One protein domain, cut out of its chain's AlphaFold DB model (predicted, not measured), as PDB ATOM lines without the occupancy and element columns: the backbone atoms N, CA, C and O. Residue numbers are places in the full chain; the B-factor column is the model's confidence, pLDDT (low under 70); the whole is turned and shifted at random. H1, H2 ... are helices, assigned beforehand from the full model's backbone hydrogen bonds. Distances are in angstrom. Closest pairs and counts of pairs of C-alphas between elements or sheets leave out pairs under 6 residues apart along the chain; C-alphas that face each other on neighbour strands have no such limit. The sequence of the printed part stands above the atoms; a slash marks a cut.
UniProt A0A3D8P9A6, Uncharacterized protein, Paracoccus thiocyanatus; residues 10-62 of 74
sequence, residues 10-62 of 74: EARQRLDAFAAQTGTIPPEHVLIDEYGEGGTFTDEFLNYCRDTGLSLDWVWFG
ATOM      1  N   GLU A  10     -35.177 -41.661  35.683       88.94
ATOM      2  CA  GLU A  10     -36.385 -42.203  35.056       88.94
ATOM      3  C   GLU A  10     -36.244 -42.330  33.530       88.94
ATOM      4  O   GLU A  10     -36.659 -43.332  32.953       88.94
ATOM      5  N   ALA A  11     -35.620 -41.347  32.867       88.69
ATOM      6  CA  ALA A  11     -35.354 -41.405  31.430       88.69
ATOM      7  C   ALA A  11     -34.356 -42.525  31.099       88.69
ATOM      8  O   ALA A  11     -34.547 -43.255  30.126       88.69
ATOM      9  N   ARG A  12     -33.340 -42.734  31.953       89.50
ATOM     10  CA  ARG A  12     -32.399 -43.855  31.801       89.50
ATOM     11  C   ARG A  12     -33.095 -45.204  31.956       89.50
ATOM     12  O   ARG A  12     -32.861 -46.087  31.142       89.50
ATOM     13  N   GLN A  13     -33.971 -45.352  32.951       90.38
ATOM     14  CA  GLN A  13     -34.744 -46.582  33.157       90.38
ATOM     15  C   GLN A  13     -35.656 -46.894  31.968       90.38
ATOM     16  O   GLN A  13     -35.727 -48.041  31.544       90.38
ATOM     17  N   ARG A  14     -36.325 -45.885  31.397       89.69
ATOM     18  CA  ARG A  14     -37.155 -46.059  30.194       89.69
ATOM     19  C   ARG A  14     -36.324 -46.492  28.992       89.69
ATOM     20  O   ARG A  14     -36.728 -47.400  28.271       89.69
ATOM     21  N   LEU A  15     -35.160 -45.873  28.804       89.19
ATOM     22  CA  LEU A  15     -34.233 -46.218  27.732       89.19
ATOM     23  C   LEU A  15     -33.721 -47.661  27.861       89.19
ATOM     24  O   LEU A  15     -33.726 -48.397  26.878       89.19
ATOM     25  N   ASP A  16     -33.334 -48.071  29.068       90.69
ATOM     26  CA  ASP A  16     -32.846 -49.422  29.356       90.69
ATOM     27  C   ASP A  16     -33.955 -50.471  29.196       90.69
ATOM     28  O   ASP A  16     -33.778 -51.480  28.519       90.69
ATOM     29  N   ALA A  17     -35.156 -50.181  29.709       90.19
ATOM     30  CA  ALA A  17     -36.323 -51.037  29.537       90.19
ATOM     31  C   ALA A  17     -36.705 -51.193  28.062       90.19
ATOM     32  O   ALA A  17     -37.087 -52.282  27.637       90.19
ATOM     33  N   PHE A  18     -36.624 -50.123  27.268       89.06
ATOM     34  CA  PHE A  18     -36.860 -50.199  25.831       89.06
ATOM     35  C   PHE A  18     -35.802 -51.066  25.153       89.06
ATOM     36  O   PHE A  18     -36.157 -52.021  24.473       89.06
ATOM     37  N   ALA A  19     -34.523 -50.794  25.414       89.88
ATOM     38  CA  ALA A  19     -33.407 -51.551  24.863       89.88
ATOM     39  C   ALA A  19     -33.495 -53.054  25.179       89.88
ATOM     40  O   ALA A  19     -33.333 -53.888  24.289       89.88
ATOM     41  N   ALA A  20     -33.846 -53.409  26.418       89.88
ATOM     42  CA  ALA A  20     -34.067 -54.789  26.832       89.88
ATOM     43  C   ALA A  20     -35.243 -55.452  26.090       89.88
ATOM     44  O   ALA A  20     -35.175 -56.634  25.762       89.88
ATOM     45  N   GLN A  21     -36.310 -54.701  25.802       87.00
ATOM     46  CA  GLN A  21     -37.470 -55.203  25.058       87.00
ATOM     47  C   GLN A  21     -37.183 -55.381  23.563       87.00
ATOM     48  O   GLN A  21     -37.648 -56.349  22.965       87.00
ATOM     49  N   THR A  22     -36.426 -54.466  22.954       85.38
ATOM     50  CA  THR A  22     -36.091 -54.498  21.521       85.38
ATOM     51  C   THR A  22     -34.829 -55.297  21.208       85.38
ATOM     52  O   THR A  22     -34.539 -55.538  20.039       85.38
ATOM     53  N   GLY A  23     -34.080 -55.724  22.230       87.81
ATOM     54  CA  GLY A  23     -32.798 -56.410  22.067       87.81
ATOM     55  C   GLY A  23     -31.698 -55.502  21.513       87.81
ATOM     56  O   GLY A  23     -30.769 -55.984  20.868       87.81
ATOM     57  N   THR A  24     -31.815 -54.191  21.723       87.69
ATOM     58  CA  THR A  24     -30.845 -53.187  21.272       87.69
ATOM     59  C   THR A  24     -29.954 -52.741  22.428       87.69
ATOM     60  O   THR A  24     -30.210 -53.059  23.586       87.69
ATOM     61  N   ILE A  25     -28.871 -52.023  22.125       87.81
ATOM     62  CA  ILE A  25     -27.942 -51.503  23.136       87.81
ATOM     63  C   ILE A  25     -28.143 -49.989  23.217       87.81
ATOM     64  O   ILE A  25     -28.001 -49.322  22.190       87.81
ATOM     65  N   PRO A  26     -28.496 -49.435  24.390       87.44
ATOM     66  CA  PRO A  26     -28.703 -48.007  24.520       87.44
ATOM     67  C   PRO A  26     -27.352 -47.275  24.551       87.44
ATOM     68  O   PRO A  26     -26.379 -47.806  25.095       87.44
ATOM     69  N   PRO A  27     -27.287 -46.044  24.026       87.56
ATOM     70  CA  PRO A  27     -26.069 -45.241  24.047       87.56
ATOM     71  C   PRO A  27     -25.622 -44.909  25.473       87.56
ATOM     72  O   PRO A  27     -26.440 -44.751  26.390       87.56
ATOM     73  N   GLU A  28     -24.309 -44.788  25.672       86.50
ATOM     74  CA  GLU A  28     -23.736 -44.434  26.976       86.50
ATOM     75  C   GLU A  28     -23.967 -42.949  27.280       86.50
ATOM     76  O   GLU A  28     -24.396 -42.593  28.380       86.50
ATOM     77  N   HIS A  29     -23.797 -42.093  26.271       87.56
ATOM     78  CA  HIS A  29     -23.990 -40.652  26.381       87.56
ATOM     79  C   HIS A  29     -25.289 -40.233  25.695       87.56
ATOM     80  O   HIS A  29     -25.419 -40.336  24.477       87.56
ATOM     81  N   VAL A  30     -26.252 -39.737  26.474       88.00
ATOM     82  CA  VAL A  30     -27.557 -39.282  25.957       88.00
ATOM     83  C   VAL A  30     -27.603 -37.767  25.775       88.00
ATOM     84  O   VAL A  30     -28.201 -37.290  24.814       88.00
ATOM     85  N   LEU A  31     -26.960 -37.012  26.668       88.94
ATOM     86  CA  LEU A  31     -26.837 -35.563  26.558       88.94
ATOM     87  C   LEU A  31     -25.387 -35.149  26.339       88.94
ATOM     88  O   LEU A  31     -24.469 -35.769  26.873       88.94
ATOM     89  N   ILE A  32     -25.209 -34.064  25.599       88.25
ATOM     90  CA  ILE A  32     -23.946 -33.392  25.336       88.25
ATOM     91  C   ILE A  32     -24.128 -31.891  25.525       88.25
ATOM     92  O   ILE A  32     -25.063 -31.281  25.014       88.25
ATOM     93  N   ASP A  33     -23.224 -31.282  26.273       85.69
ATOM     94  CA  ASP A  33     -23.141 -29.843  26.450       85.69
ATOM     95  C   ASP A  33     -21.768 -29.377  25.952       85.69
ATOM     96  O   ASP A  33     -20.740 -29.539  26.613       85.69
ATOM     97  N   GLU A  34     -21.746 -28.875  24.717       78.38
ATOM     98  CA  GLU A  34     -20.532 -28.358  24.072       78.38
ATOM     99  C   GLU A  34     -20.318 -26.864  24.348       78.38
ATOM    100  O   GLU A  34     -19.177 -26.390  24.351       78.38
ATOM    101  N   TYR A  35     -21.412 -26.142  24.620       73.50
ATOM    102  CA  TYR A  35     -21.456 -24.679  24.682       73.50
ATOM    103  C   TYR A  35     -21.897 -24.106  26.041       73.50
ATOM    104  O   TYR A  35     -21.890 -22.887  26.192       73.50
ATOM    105  N   GLY A  36     -22.228 -24.921  27.051       62.34
ATOM    106  CA  GLY A  36     -22.640 -24.419  28.370       62.34
ATOM    107  C   GLY A  36     -24.083 -23.917  28.443       62.34
ATOM    108  O   GLY A  36     -24.420 -23.201  29.383       62.34
ATOM    109  N   GLU A  37     -24.924 -24.248  27.459       63.94
ATOM    110  CA  GLU A  37     -26.292 -23.720  27.314       63.94
ATOM    111  C   GLU A  37     -27.387 -24.693  27.785       63.94
ATOM    112  O   GLU A  37     -28.573 -24.440  27.581       63.94
ATOM    113  N   GLY A  38     -27.014 -25.779  28.467       62.66
ATOM    114  CA  GLY A  38     -27.967 -26.639  29.174       62.66
ATOM    115  C   GLY A  38     -28.122 -28.048  28.613       62.66
ATOM    116  O   GLY A  38     -29.085 -28.720  28.976       62.66
ATOM    117  N   GLY A  39     -27.170 -28.512  27.802       73.25
ATOM    118  CA  GLY A  39     -27.132 -29.870  27.264       73.25
ATOM    119  C   GLY A  39     -28.207 -30.154  26.211       73.25
ATOM    120  O   GLY A  39     -29.404 -30.067  26.465       73.25
ATOM    121  N   THR A  40     -27.778 -30.554  25.019       85.38
ATOM    122  CA  THR A  40     -28.645 -31.110  23.970       85.38
ATOM    123  C   THR A  40     -28.490 -32.630  23.901       85.38
ATOM    124  O   THR A  40     -27.625 -33.196  24.561       85.38
ATOM    125  N   PHE A  41     -29.320 -33.315  23.116       88.38
ATOM    126  CA  PHE A  41     -29.150 -34.743  22.850       88.38
ATOM    127  C   PHE A  41     -27.905 -35.012  21.999       88.38
ATOM    128  O   PHE A  41     -27.620 -34.264  21.064       88.38
ATOM    129  N   THR A  42     -27.185 -36.093  22.300       89.81
ATOM    130  CA  THR A  42     -26.058 -36.555  21.478       89.81
ATOM    131  C   THR A  42     -26.533 -37.056  20.118       89.81
ATOM    132  O   THR A  42     -27.598 -37.669  20.001       89.81
ATOM    133  N   ASP A  43     -25.696 -36.900  19.089       89.50
ATOM    134  CA  ASP A  43     -25.935 -37.523  17.783       89.50
ATOM    135  C   ASP A  43     -26.068 -39.048  17.881       89.50
ATOM    136  O   ASP A  43     -26.847 -39.651  17.145       89.50
ATOM    137  N   GLU A  44     -25.339 -39.689  18.801       89.94
ATOM    138  CA  GLU A  44     -25.440 -41.133  19.047       89.94
ATOM    139  C   GLU A  44     -26.859 -41.520  19.489       89.94
ATOM    140  O   GLU A  44     -27.462 -42.435  18.926       89.94
ATOM    141  N   PHE A  45     -27.432 -40.769  20.432       89.94
ATOM    142  CA  PHE A  45     -28.794 -40.997  20.897       89.94
ATOM    143  C   PHE A  45     -29.843 -40.667  19.840       89.94
ATOM    144  O   PHE A  45     -30.772 -41.447  19.642       89.94
ATOM    145  N   LEU A  46     -29.677 -39.573  19.098       89.44
ATOM    146  CA  LEU A  46     -30.599 -39.222  18.017       89.44
ATOM    147  C   LEU A  46     -30.594 -40.273  16.898       89.44
ATOM    148  O   LEU A  46     -31.659 -40.639  16.393       89.44
ATOM    149  N   ASN A  47     -29.424 -40.809  16.542       90.00
ATOM    150  CA  ASN A  47     -29.317 -41.900  15.575       90.00
ATOM    151  C   ASN A  47     -29.940 -43.195  16.106       90.00
ATOM    152  O   ASN A  47     -30.674 -43.849  15.369       90.00
ATOM    153  N   TYR A  48     -29.725 -43.526  17.381       89.19
ATOM    154  CA  TYR A  48     -30.376 -44.665  18.028       89.19
ATOM    155  C   TYR A  48     -31.905 -44.547  17.985       89.19
ATOM    156  O   TYR A  48     -32.595 -45.494  17.600       89.19
ATOM    157  N   CYS A  49     -32.452 -43.376  18.318       89.12
ATOM    158  CA  CYS A  49     -33.890 -43.135  18.248       89.12
ATOM    159  C   CYS A  49     -34.423 -43.253  16.822       89.12
ATOM    160  O   CYS A  49     -35.487 -43.827  16.605       89.12
ATOM    161  N   ARG A  50     -33.671 -42.749  15.841       87.88
ATOM    162  CA  ARG A  50     -34.038 -42.836  14.429       87.88
ATOM    163  C   ARG A  50     -34.055 -44.275  13.911       87.88
ATOM    164  O   ARG A  50     -34.962 -44.617  13.161       87.88
ATOM    165  N   ASP A  51     -33.071 -45.088  14.285       89.06
ATOM    166  CA  ASP A  51     -32.947 -46.480  13.833       89.06
ATOM    167  C   ASP A  51     -34.016 -47.383  14.465       89.06
ATOM    168  O   ASP A  51     -34.679 -48.165  13.784       89.06
ATOM    169  N   THR A  52     -34.255 -47.202  15.765       86.44
ATOM    170  CA  THR A  52     -35.223 -48.002  16.533       86.44
ATOM    171  C   THR A  52     -36.664 -47.499  16.435       86.44
ATOM    172  O   THR A  52     -37.597 -48.215  16.802       86.44
ATOM    173  N   GLY A  53     -36.866 -46.267  15.963       87.88
ATOM    174  CA  GLY A  53     -38.157 -45.581  16.015       87.88
ATOM    175  C   GLY A  53     -38.570 -45.181  17.434       87.88
ATOM    176  O   GLY A  53     -39.762 -45.042  17.698       87.88
ATOM    177  N   LEU A  54     -37.626 -45.030  18.365       87.56
ATOM    178  CA  LEU A  54     -37.904 -44.615  19.742       87.56
ATOM    179  C   LEU A  54     -38.415 -43.172  19.791       87.56
ATOM    180  O   LEU A  54     -37.807 -42.261  19.225       87.56
ATOM    181  N   SER A  55     -39.504 -42.953  20.525       88.25
ATOM    182  CA  SER A  55     -40.026 -41.611  20.771       88.25
ATOM    183  C   SER A  55     -39.222 -40.898  21.862       88.25
ATOM    184  O   SER A  55     -39.173 -41.348  23.009       88.25
ATOM    185  N   LEU A  56     -38.624 -39.753  21.517       86.75
ATOM    186  CA  LEU A  56     -37.919 -38.884  22.470       86.75
ATOM    187  C   LEU A  56     -38.849 -38.402  23.589       86.75
ATOM    188  O   LEU A  56     -38.447 -38.352  24.749       86.75
ATOM    189  N   ASP A  57     -40.098 -38.092  23.239       85.62
ATOM    190  CA  ASP A  57     -41.110 -37.613  24.179       85.62
ATOM    191  C   ASP A  57     -41.439 -38.680  25.231       85.62
ATOM    192  O   ASP A  57     -41.441 -38.412  26.432       85.62
ATOM    193  N   TRP A  58     -41.557 -39.936  24.796       87.38
ATOM    194  CA  TRP A  58     -41.780 -41.053  25.705       87.38
ATOM    195  C   TRP A  58     -40.582 -41.302  26.630       87.38
ATOM    196  O   TRP A  58     -40.755 -41.537  27.825       87.38
ATOM    197  N   VAL A  59     -39.350 -41.217  26.118       87.44
ATOM    198  CA  VAL A  59     -38.153 -41.377  26.962       87.44
ATOM    199  C   VAL A  59     -38.073 -40.268  28.013       87.44
ATOM    200  O   VAL A  59     -37.762 -40.538  29.177       87.44
ATOM    201  N   TRP A  60     -38.360 -39.025  27.618       86.12
ATOM    202  CA  TRP A  60     -38.116 -37.850  28.451       86.12
ATOM    203  C   TRP A  60     -39.261 -37.512  29.407       86.12
ATOM    204  O   TRP A  60     -39.016 -37.197  30.574       86.12
ATOM    205  N   PHE A  61     -40.501 -37.602  28.932       84.56
ATOM    206  CA  PHE A  61     -41.711 -37.257  29.681       84.56
ATOM    207  C   PHE A  61     -42.519 -38.484  30.107       84.56
ATOM    208  O   PHE A  61     -43.331 -38.386  31.023       84.56
ATOM    209  N   GLY A  62     -42.273 -39.656  29.511       81.31
ATOM    210  CA  GLY A  62     -43.090 -40.847  29.756       81.31
ATOM    211  C   GLY A  62     -44.489 -40.759  29.145       81.31
ATOM    212  O   GLY A  62     -45.332 -41.593  29.464       81.31
TER     213      GLY A  62
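AT A GLANCE: This is residues 10 to 62 of the 74 residues of an uncharacterized protein of Paracoccus thiocyanatus (UniProt A0A3D8P9A6). The longest helix, H1, and the helix H2 form one end of an elongated body, with short H3 packed on residues 11 to 15 of H1. The long link, residues 23 to 42, runs back past the helices into a narrow loop at the other end, where residues 31 to 32 pair antiparallel with residues 40 to 41. The printed part has 53 residues, with H1, H2 and H3 in that order and no named strand: all helix. It is compact, radius of gyration of the C-alphas 11.1 A, spanning 34 by 20 by 16 A.

HOW THE PARTS SIT: H1, residues 10 to 22, touches H3, residues 56 to 61, with residues 11 to 15 alone; the closest C-alphas, of Ala 11 and Val 59, are 5.3 A apart. They run opposite ways at a steep tilt of 42 degrees. H2, residues 43 to 52, is close to H3 but not clearly touching, the closest C-alphas, of Cys 49 and Leu 56, being 7.2 A apart; their lines are about perpendicular, at 76 degrees. H1 and H2 are only just apart, closest 8.2 A. In H1, H2 and H3 every O i to N i+4 pair is within hydrogen-bond range.

IN THESE COORDINATES: H1 is 18.3 A long from C-alpha 10 at (-36.385, -42.203, 35.056); H2 is 14.1 A; H3, 8.3 A, ends at C-alpha 61 (-41.711, -37.257, 29.681).

THE WHOLE: The C-alphas farthest apart, of Gln 21 and Tyr 35, are 34.5 A apart. The printed part has no cut. The link H1 to H2 is long, H2 to H3 tight. Residues 36 to 38 have pLDDT under 70.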